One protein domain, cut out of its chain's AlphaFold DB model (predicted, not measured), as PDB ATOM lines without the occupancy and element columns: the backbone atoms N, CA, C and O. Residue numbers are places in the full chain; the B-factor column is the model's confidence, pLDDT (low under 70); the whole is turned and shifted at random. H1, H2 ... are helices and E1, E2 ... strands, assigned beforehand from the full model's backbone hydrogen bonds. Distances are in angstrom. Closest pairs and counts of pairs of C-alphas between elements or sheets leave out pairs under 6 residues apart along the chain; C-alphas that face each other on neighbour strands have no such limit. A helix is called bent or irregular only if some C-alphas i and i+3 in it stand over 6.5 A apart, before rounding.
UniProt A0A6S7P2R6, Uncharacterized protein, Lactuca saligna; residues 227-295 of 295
ATOM      1  N   SER A 227     116.693  84.637 107.482       89.38
ATOM      2  CA  SER A 227     115.961  83.459 106.998       89.38
ATOM      3  C   SER A 227     116.814  82.181 107.006       89.38
ATOM      4  O   SER A 227     116.311  81.122 107.385       89.38
ATOM      5  N   LYS A 228     118.120  82.280 106.731       93.12
ATOM      6  CA  LYS A 228     119.070  81.155 106.663       93.12
ATOM      7  C   LYS A 228     119.688  80.778 108.015       93.12
ATOM      8  O   LYS A 228     120.232  79.685 108.159       93.12
ATOM      9  N   MET A 229     119.608  81.642 109.028       93.62
ATOM     10  CA  MET A 229     120.254  81.392 110.326       93.62
ATOM     11  C   MET A 229     119.628  80.218 111.090       93.62
ATOM     12  O   MET A 229     118.415  80.092 111.176       93.62
ATOM     13  N   LYS A 230     120.418  79.355 111.726       96.44
ATOM     14  CA  LYS A 230     119.852  78.305 112.589       96.44
ATOM     15  C   LYS A 230     119.315  78.923 113.888       96.44
ATOM     16  O   LYS A 230     120.016  79.721 114.507       96.44
ATOM     17  N   LEU A 231     118.099  78.556 114.303       97.56
ATOM     18  CA  LEU A 231     117.511  79.055 115.553       97.56
ATOM     19  C   LEU A 231     118.396  78.696 116.749       97.56
ATOM     20  O   LEU A 231     118.960  77.602 116.804       97.56
ATOM     21  N   GLY A 232     118.545  79.642 117.673       97.38
ATOM     22  CA  GLY A 232     119.371  79.477 118.867       97.38
ATOM     23  C   GLY A 232     120.882  79.445 118.607       97.38
ATOM     24  O   GLY A 232     121.638  79.375 119.566       97.38
ATOM     25  N   LYS A 233     121.363  79.473 117.351       98.00
ATOM     26  CA  LYS A 233     122.806  79.502 117.058       98.00
ATOM     27  C   LYS A 233     123.375  80.889 117.364       98.00
ATOM     28  O   LYS A 233     122.859  81.876 116.841       98.00
ATOM     29  N   ILE A 234     124.452  80.935 118.147       97.88
ATOM     30  CA  ILE A 234     125.177  82.163 118.478       97.88
ATOM     31  C   ILE A 234     126.091  82.543 117.312       97.88
ATOM     32  O   ILE A 234     126.834  81.723 116.768       97.88
ATOM     33  N   ARG A 235     126.031  83.816 116.935       96.19
ATOM     34  CA  ARG A 235     126.951  84.481 116.016       96.19
ATOM     35  C   ARG A 235     127.911  85.347 116.818       96.19
ATOM     36  O   ARG A 235     127.480  86.312 117.440       96.19
ATOM     37  N   LYS A 236     129.194  84.979 116.837       95.81
ATOM     38  CA  LYS A 236     130.211  85.638 117.678       95.81
ATOM     39  C   LYS A 236     130.585  87.039 117.181       95.81
ATOM     40  O   LYS A 236     131.033  87.852 117.973       95.81
ATOM     41  N   ASP A 237     130.367  87.330 115.897       93.12
ATOM     42  CA  ASP A 237     130.689  88.619 115.270       93.12
ATOM     43  C   ASP A 237     129.921  89.797 115.882       93.12
ATOM     44  O   ASP A 237     130.439  90.906 115.961       93.12
ATOM     45  N   ASN A 238     128.700  89.559 116.355       91.19
ATOM     46  CA  ASN A 238     127.849  90.585 116.956       91.19
ATOM     47  C   ASN A 238     127.066  90.080 118.178       91.19
ATOM     48  O   ASN A 238     126.112  90.731 118.606       91.19
ATOM     49  N   TRP A 239     127.440  88.910 118.704       95.81
ATOM     50  CA  TRP A 239     126.721  88.202 119.764       95.81
ATOM     51  C   TRP A 239     125.211  88.168 119.504       95.81
ATOM     52  O   TRP A 239     124.406  88.617 120.320       95.81
ATOM     53  N   SER A 240     124.829  87.671 118.323       95.75
ATOM     54  CA  SER A 240     123.428  87.597 117.903       95.75
ATOM     55  C   SER A 240     122.885  86.173 117.850       95.75
ATOM     56  O   SER A 240     123.626  85.206 117.662       95.75
ATOM     57  N   VAL A 241     121.569  86.045 118.020       96.81
ATOM     58  CA  VAL A 241     120.841  84.772 117.982       96.81
ATOM     59  C   VAL A 241     119.548  84.944 117.192       96.81
ATOM     60  O   VAL A 241     118.748  85.837 117.471       96.81
ATOM     61  N   ALA A 242     119.311  84.063 116.219       96.50
ATOM     62  CA  ALA A 242     118.022  84.006 115.533       96.50
ATOM     63  C   ALA A 242     116.981  83.274 116.397       96.50
ATOM     64  O   ALA A 242     117.245  82.178 116.902       96.50
ATOM     65  N   PHE A 243     115.787  83.848 116.520       96.31
ATOM     66  CA  PHE A 243     114.662  83.285 117.271       96.31
ATOM     67  C   PHE A 243     113.351  83.408 116.485       96.31
ATOM     68  O   PHE A 243     113.299  84.088 115.463       96.31
ATOM     69  N   GLN A 244     112.294  82.724 116.926       95.75
ATOM     70  CA  GLN A 244     110.958  82.862 116.340       95.75
ATOM     71  C   GLN A 244     110.048  83.679 117.257       95.75
ATOM     72  O   GLN A 244     110.047  83.510 118.475       95.75
ATOM     73  N   GLN A 245     109.261  84.559 116.654       93.44
ATOM     74  CA  GLN A 245     108.243  85.356 117.312       93.44
ATOM     75  C   GLN A 245     106.907  85.124 116.613       93.44
ATOM     76  O   GLN A 245     106.792  85.273 115.399       93.44
ATOM     77  N   THR A 246     105.894  84.767 117.397       91.81
ATOM     78  CA  THR A 246     104.516  84.676 116.916       91.81
ATOM     79  C   THR A 246     103.822  86.009 117.154       91.81
ATOM     80  O   THR A 246     103.786  86.491 118.286       91.81
ATOM     81  N   GLU A 247     103.270  86.592 116.096       87.88
ATOM     82  CA  GLU A 247     102.460  87.807 116.140       87.88
ATOM     83  C   GLU A 247     101.113  87.517 115.463       87.88
ATOM     84  O   GLU A 247     100.999  87.361 114.242       87.88
ATOM     85  N   GLY A 248     100.082  87.309 116.288       91.94
ATOM     86  CA  GLY A 248      98.791  86.789 115.837       91.94
ATOM     87  C   GLY A 248      98.918  85.382 115.240       91.94
ATOM     88  O   GLY A 248      99.328  84.445 115.920       91.94
ATOM     89  N   LYS A 249      98.553  85.227 113.960       94.06
ATOM     90  CA  LYS A 249      98.650  83.954 113.216       94.06
ATOM     91  C   LYS A 249      99.968  83.785 112.452       94.06
ATOM     92  O   LYS A 249     100.168  82.754 111.814       94.06
ATOM     93  N   LYS A 250     100.844  84.793 112.455       93.69
ATOM     94  CA  LYS A 250     102.097  84.773 111.693       93.69
ATOM     95  C   LYS A 250     103.256  84.419 112.619       93.69
ATOM     96  O   LYS A 250     103.386  84.990 113.698       93.69
ATOM     97  N   VAL A 251     104.106  83.490 112.186       93.44
ATOM     98  CA  VAL A 251     105.391  83.200 112.835       93.44
ATOM     99  C   VAL A 251     106.477  83.873 112.012       93.44
ATOM    100  O   VAL A 251     106.668  83.541 110.843       93.44
ATOM    101  N   GLN A 252     107.186  84.818 112.617       93.00
ATOM    102  CA  GLN A 252     108.307  85.514 112.003       93.00
ATOM    103  C   GLN A 252     109.611  85.100 112.676       93.00
ATOM    104  O   GLN A 252     109.670  84.848 113.879       93.00
ATOM    105  N   LYS A 253     110.678  85.020 111.885       94.06
ATOM    106  CA  LYS A 253     112.029  84.814 112.391       94.06
ATOM    107  C   LYS A 253     112.693  86.163 112.616       94.06
ATOM    108  O   LYS A 253     112.745  86.982 111.703       94.06
ATOM    109  N   CYS A 254     113.195  86.367 113.820       93.56
ATOM    110  CA  CYS A 254     113.786  87.610 114.289       93.56
ATOM    111  C   CYS A 254     115.252  87.388 114.663       93.56
ATOM    112  O   CYS A 254     115.683  86.253 114.892       93.56
ATOM    113  N   LEU A 255     116.011  88.478 114.742       93.88
ATOM    114  CA  LEU A 255     117.397  88.479 115.190       93.88
ATOM    115  C   LEU A 255     117.496  89.256 116.501       93.88
ATOM    116  O   LEU A 255     117.127  90.423 116.558       93.88
ATOM    117  N   PHE A 256     117.985  88.602 117.546       94.19
ATOM    118  CA  PHE A 256     118.383  89.256 118.784       94.19
ATOM    119  C   PHE A 256     119.863  89.620 118.699       94.19
ATOM    120  O   PHE A 256     120.658  88.760 118.328       94.19
ATOM    121  N   CYS A 257     120.233  90.836 119.096       94.00
ATOM    122  CA  CYS A 257     121.618  91.283 119.230       94.00
ATOM    123  C   CYS A 257     121.879  91.665 120.690       94.00
ATOM    124  O   CYS A 257     121.086  92.390 121.289       94.00
ATOM    125  N   LEU A 258     122.992  91.204 121.261       91.88
ATOM    126  CA  LEU A 258     123.315  91.438 122.670       91.88
ATOM    127  C   LEU A 258     123.371  92.927 123.085       91.88
ATOM    128  O   LEU A 258     122.855  93.232 124.161       91.88
ATOM    129  N   PRO A 259     123.903  93.871 122.272       89.44
ATOM    130  CA  PRO A 259     123.854  95.303 122.603       89.44
ATOM    131  C   PRO A 259     122.429  95.839 122.810       89.44
ATOM    132  O   PRO A 259     122.199  96.740 123.616       89.44
ATOM    133  N   ASP A 260     121.453  95.215 122.155       88.50
ATOM    134  CA  ASP A 260     120.050  95.612 122.190       88.50
ATOM    135  C   ASP A 260     119.274  94.911 123.318       88.50
ATOM    136  O   ASP A 260     118.047  95.006 123.366       88.50
ATOM    137  N   LYS A 261     119.949  94.199 124.245       90.81
ATOM    138  CA  LYS A 261     119.289  93.378 125.283       90.81
ATOM    139  C   LYS A 261     118.235  94.135 126.089       90.81
ATOM    140  O   LYS A 261     117.201  93.575 126.443       90.81
ATOM    141  N   HIS A 262     118.465  95.423 126.309       83.00
ATOM    142  CA  HIS A 262     117.601  96.310 127.069       83.00
ATOM    143  C   HIS A 262     116.249  96.622 126.405       83.00
ATOM    144  O   HIS A 262     115.322  97.078 127.076       83.00
ATOM    145  N   LEU A 263     116.109  96.363 125.103       82.62
ATOM    146  CA  LEU A 263     114.858  96.545 124.365       82.62
ATOM    147  C   LEU A 263     113.888  95.368 124.560       82.62
ATOM    148  O   LEU A 263     112.692  95.470 124.258       82.62
ATOM    149  N   TYR A 264     114.371  94.244 125.090       85.31
ATOM    150  CA  TYR A 264     113.613  93.009 125.253       85.31
ATOM    151  C   TYR A 264     113.081  92.863 126.683       85.31
ATOM    152  O   TYR A 264     113.704  93.286 127.651       85.31
ATOM    153  N   SER A 265     111.898  92.259 126.837       86.06
ATOM    154  CA  SER A 265     111.377  91.913 128.166       86.06
ATOM    155  C   SER A 265     112.161  90.744 128.767       86.06
ATOM    156  O   SER A 265     112.650  89.884 128.035       86.06
ATOM    157  N   THR A 266     112.182  90.626 130.097       87.38
ATOM    158  CA  THR A 266     112.797  89.483 130.799       87.38
ATOM    159  C   THR A 266     112.252  88.139 130.307       87.38
ATOM    160  O   THR A 266     113.012  87.203 130.079       87.38
ATOM    161  N   SER A 267     110.939  88.041 130.065       89.38
ATOM    162  CA  SER A 267     110.314  86.834 129.506       89.38
ATOM    163  C   SER A 267     110.859  86.476 128.121       89.38
ATOM    164  O   SER A 267     111.096  85.304 127.830       89.38
ATOM    165  N   ARG A 268     111.106  87.481 127.275       92.50
ATOM    166  CA  ARG A 268     111.662  87.290 125.936       92.50
ATOM    167  C   ARG A 268     113.147  86.931 125.992       92.50
ATOM    168  O   ARG A 268     113.560  86.034 125.264       92.50
ATOM    169  N   LEU A 269     113.919  87.562 126.874       94.56
ATOM    170  CA  LEU A 269     115.320  87.207 127.116       94.56
ATOM    171  C   LEU A 269     115.451  85.759 127.609       94.56
ATOM    172  O   LEU A 269     116.253  85.002 127.072       94.56
ATOM    173  N   ASN A 270     114.596  85.326 128.539       94.88
ATOM    174  CA  ASN A 270     114.563  83.939 129.017       94.88
ATOM    175  C   ASN A 270     114.219  82.940 127.905       94.88
ATOM    176  O   ASN A 270     114.829  81.875 127.826       94.88
ATOM    177  N   TYR A 271     113.283  83.286 127.017       96.38
ATOM    178  CA  TYR A 271     112.988  82.474 125.835       96.38
ATOM    179  C   TYR A 271     114.215  82.337 124.916       96.38
ATOM    180  O   TYR A 271     114.556  81.225 124.510       96.38
ATOM    181  N   ILE A 272     114.922  83.441 124.643       97.25
ATOM    182  CA  ILE A 272     116.150  83.450 123.830       97.25
ATOM    183  C   ILE A 272     117.256  82.607 124.490       97.25
ATOM    184  O   ILE A 272     117.935  81.833 123.812       97.25
ATOM    185  N   LEU A 273     117.412  82.694 125.812       97.69
ATOM    186  CA  LEU A 273     118.340  81.849 126.567       97.69
ATOM    187  C   LEU A 273     117.980  80.362 126.459       97.69
ATOM    188  O   LEU A 273     118.868  79.535 126.247       97.69
ATOM    189  N   GLY A 274     116.690  80.023 126.549       97.62
ATOM    190  CA  GLY A 274     116.189  78.655 126.402       97.62
ATOM    191  C   GLY A 274     116.579  78.037 125.060       97.62
ATOM    192  O   GLY A 274     117.287  77.028 125.023       97.62
ATOM    193  N   ILE A 275     116.231  78.700 123.952       97.75
ATOM    194  CA  ILE A 275     116.565  78.202 122.604       97.75
ATOM    195  C   ILE A 275     118.083  78.141 122.359       97.75
ATOM    196  O   ILE A 275     118.571  77.269 121.638       97.75
ATOM    197  N   THR A 276     118.855  79.046 122.972       97.94
ATOM    198  CA  THR A 276     120.321  79.077 122.857       97.94
ATOM    199  C   THR A 276     120.961  77.901 123.591       97.94
ATOM    200  O   THR A 276     121.902  77.276 123.087       97.94
ATOM    201  N   LYS A 277     120.419  77.553 124.764       97.88
ATOM    202  CA  LYS A 277     120.848  76.408 125.574       97.88
ATOM    203  C   LYS A 277     120.570  75.081 124.865       97.88
ATOM    204  O   LYS A 277     121.438  74.204 124.861       97.88
ATOM    205  N   GLU A 278     119.410  74.954 124.227       97.75
ATOM    206  CA  GLU A 278     118.990  73.754 123.488       97.75
ATOM    207  C   GLU A 278     119.740  73.560 122.159       97.75
ATOM    208  O   GLU A 278     119.878  72.436 121.670       97.75
ATOM    209  N   CYS A 279     120.290  74.631 121.576       97.69
ATOM    210  CA  CYS A 279     121.031  74.536 120.324       97.69
ATOM    211  C   CYS A 279     122.359  73.778 120.516       97.69
ATOM    212  O   CYS A 279     123.311  74.263 121.129       97.69
ATOM    213  N   LYS A 280     122.439  72.563 119.955       97.75
ATOM    214  CA  LYS A 280     123.618  71.675 120.038       97.75
ATOM    215  C   LYS A 280     124.851  72.184 119.275       97.75
ATOM    216  O   LYS A 280     125.925  71.631 119.447       97.75
ATOM    217  N   VAL A 281     124.688  73.189 118.410       97.69
ATOM    218  CA  VAL A 281     125.781  73.736 117.581       97.69
ATOM    219  C   VAL A 281     126.661  74.709 118.365       97.69
ATOM    220  O   VAL A 281     127.814  74.895 118.000       97.69
ATOM    221  N   ASN A 282     126.127  75.328 119.421       97.94
ATOM    222  CA  ASN A 282     126.908  76.227 120.264       97.94
ATOM    223  C   ASN A 282     127.754  75.405 121.235       97.94
ATOM    224  O   ASN A 282     127.240  74.465 121.855       97.94
ATOM    225  N   ASP A 283     129.012  75.795 121.409       98.12
ATOM    226  CA  ASP A 283     129.867  75.207 122.428       98.12
ATOM    227  C   ASP A 283     129.438  75.639 123.847       98.12
ATOM    228  O   ASP A 283     128.617  76.540 124.049       98.12
ATOM    229  N   VAL A 284     129.933  74.921 124.859       97.94
ATOM    230  CA  VAL A 284     129.545  75.138 126.263       97.94
ATOM    231  C   VAL A 284     130.021  76.502 126.774       97.94
ATOM    232  O   VAL A 284     129.317  77.126 127.570       97.94
ATOM    233  N   ALA A 285     131.178  76.978 126.307       98.06
ATOM    234  CA  ALA A 285     131.749  78.251 126.731       98.06
ATOM    235  C   ALA A 285     130.923  79.427 126.194       98.06
ATOM    236  O   ALA A 285     130.560  80.315 126.964       98.06
ATOM    237  N   ASP A 286     130.523  79.378 124.923       97.88
ATOM    238  CA  ASP A 286     129.658  80.376 124.294       97.88
ATOM    239  C   ASP A 286     128.302  80.478 124.989       97.88
ATOM    240  O   ASP A 286     127.817  81.577 125.253       97.88
ATOM    241  N   LYS A 287     127.682  79.334 125.315       98.00
ATOM    242  CA  LYS A 287     126.398  79.310 126.035       98.00
ATOM    243  C   LYS A 287     126.508  79.987 127.394       98.00
ATOM    244  O   LYS A 287     125.600  80.724 127.771       98.00
ATOM    245  N   LYS A 288     127.596  79.719 128.124       97.75
ATOM    246  CA  LYS A 288     127.852  80.326 129.431       97.75
ATOM    247  C   LYS A 288     128.065  81.831 129.292       97.75
ATOM    248  O   LYS A 288     127.330  82.590 129.908       97.75
ATOM    249  N   TYR A 289     128.982  82.250 128.421       97.44
ATOM    250  CA  TYR A 289     129.280  83.663 128.191       97.44
ATOM    251  C   TYR A 289     128.030  84.452 127.783       97.44
ATOM    252  O   TYR A 289     127.725  85.495 128.353       97.44
ATOM    253  N   PHE A 290     127.252  83.926 126.835       97.00
ATOM    254  CA  PHE A 290     126.027  84.573 126.379       97.00
ATOM    255  C   PHE A 290     124.968  84.677 127.488       97.00
ATOM    256  O   PHE A 290     124.274  85.687 127.584       97.00
ATOM    257  N   ALA A 291     124.855  83.657 128.346       97.31
ATOM    258  CA  ALA A 291     123.955  83.688 129.494       97.31
ATOM    259  C   ALA A 291     124.390  84.701 130.560       97.31
ATOM    260  O   ALA A 291     123.537  85.419 131.082       97.31
ATOM    261  N   ASP A 292     125.688  84.775 130.847       97.00
ATOM    262  CA  ASP A 292     126.258  85.719 131.811       97.00
ATOM    263  C   ASP A 292     126.084  87.168 131.330       97.00
ATOM    264  O   ASP A 292     125.788  88.045 132.129       97.00
ATOM    265  N   MET A 293     126.156  87.410 130.017       94.38
ATOM    266  CA  MET A 293     125.944  88.739 129.434       94.38
ATOM    267  C   MET A 293     124.477  89.192 129.382       94.38
ATOM    268  O   MET A 293     124.221  90.391 129.240       94.38
ATOM    269  N   ILE A 294     123.510  88.271 129.402       92.44
ATOM    270  CA  ILE A 294     122.076  88.613 129.402       92.44
ATOM    271  C   ILE A 294     121.562  88.892 130.815       92.44
ATOM    272  O   ILE A 294     120.650  89.709 130.959       92.44
ATOM    273  N   LYS A 295     122.124  88.211 131.817       87.19
ATOM    274  CA  LYS A 295     121.869  88.508 133.228       87.19
ATOM    275  C   LYS A 295     122.386  89.899 133.602       87.19
ATOM    276  O   LYS A 295     121.845  90.411 134.600       87.19
TER     277      LYS A 295
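What this domain is: This is residues 227 to 295 of the 295 residues of an uncharacterized protein of Lactuca saligna (UniProt A0A6S7P2R6). A long two-stranded hairpin, E1 and E2, has a helical hairpin, H2 and H3, packed beside it through H2, which crosses E1 at a wide angle with Ile 272 near Phe 243; short H1 joins the end of E2 to H2. The hairpin's tip, residues 246 to 251, sticks out free. The 69 printed residues run E1, E2, H1, H2, H3, with an antiparallel sheet, class mixed; the whole is compact, radius of gyration of the C-alphas 11.5 A, spanning 36 by 25 by 20 A.

How they stand to each other: Residues 234 to 235 pair briefly, antiparallel, with residues 240 to 241 of E1, residues 240 to 247. E1 and E2, residues 250 to 257, form an antiparallel hairpin at 152 degrees; N 243 and O 254 are 2.9 A apart, within hydrogen-bond range. H1, residues 258 to 263, is irregular, C-alphas 259 and 262 being 7.7 A apart; 0 of 2 O i to N i+4 pairs but 2 of 3 O i to N i+3 pairs are within range. The closest C-alphas of E1 and H2, residues 266 to 278, are those of Phe 243 and Ile 272, 6.7 A. H2 and H3, residues 284 to 294, touch as a helical hairpin, opposite ways at a shallow tilt of 4 degrees, closest at C-alphas 277 and 287, 6.3 A. In H2 and H3 every O i to N i+4 pair is within range. H1 and H3 only just touch, with 3 pairs of C-alphas within 8 A, closest at 261 and 294, 6.9 A. E1 and H3 are apart.

Where its parts are: E1, 21.0 A long, begins at C-alpha 240 (123.428, 87.597, 117.903); E2 measures 21.9 A, H1 10.0 A and H2 18.4 A. H3, 15.7 A, ends at C-alpha 294 (122.076, 88.613, 129.402).

The domain as a whole: The farthest C-alphas, Lys 249 and Ala 285, are 36.2 A apart. The printed part has no cut, its four links are tight, and no printed residue is under 70 in pLDDT.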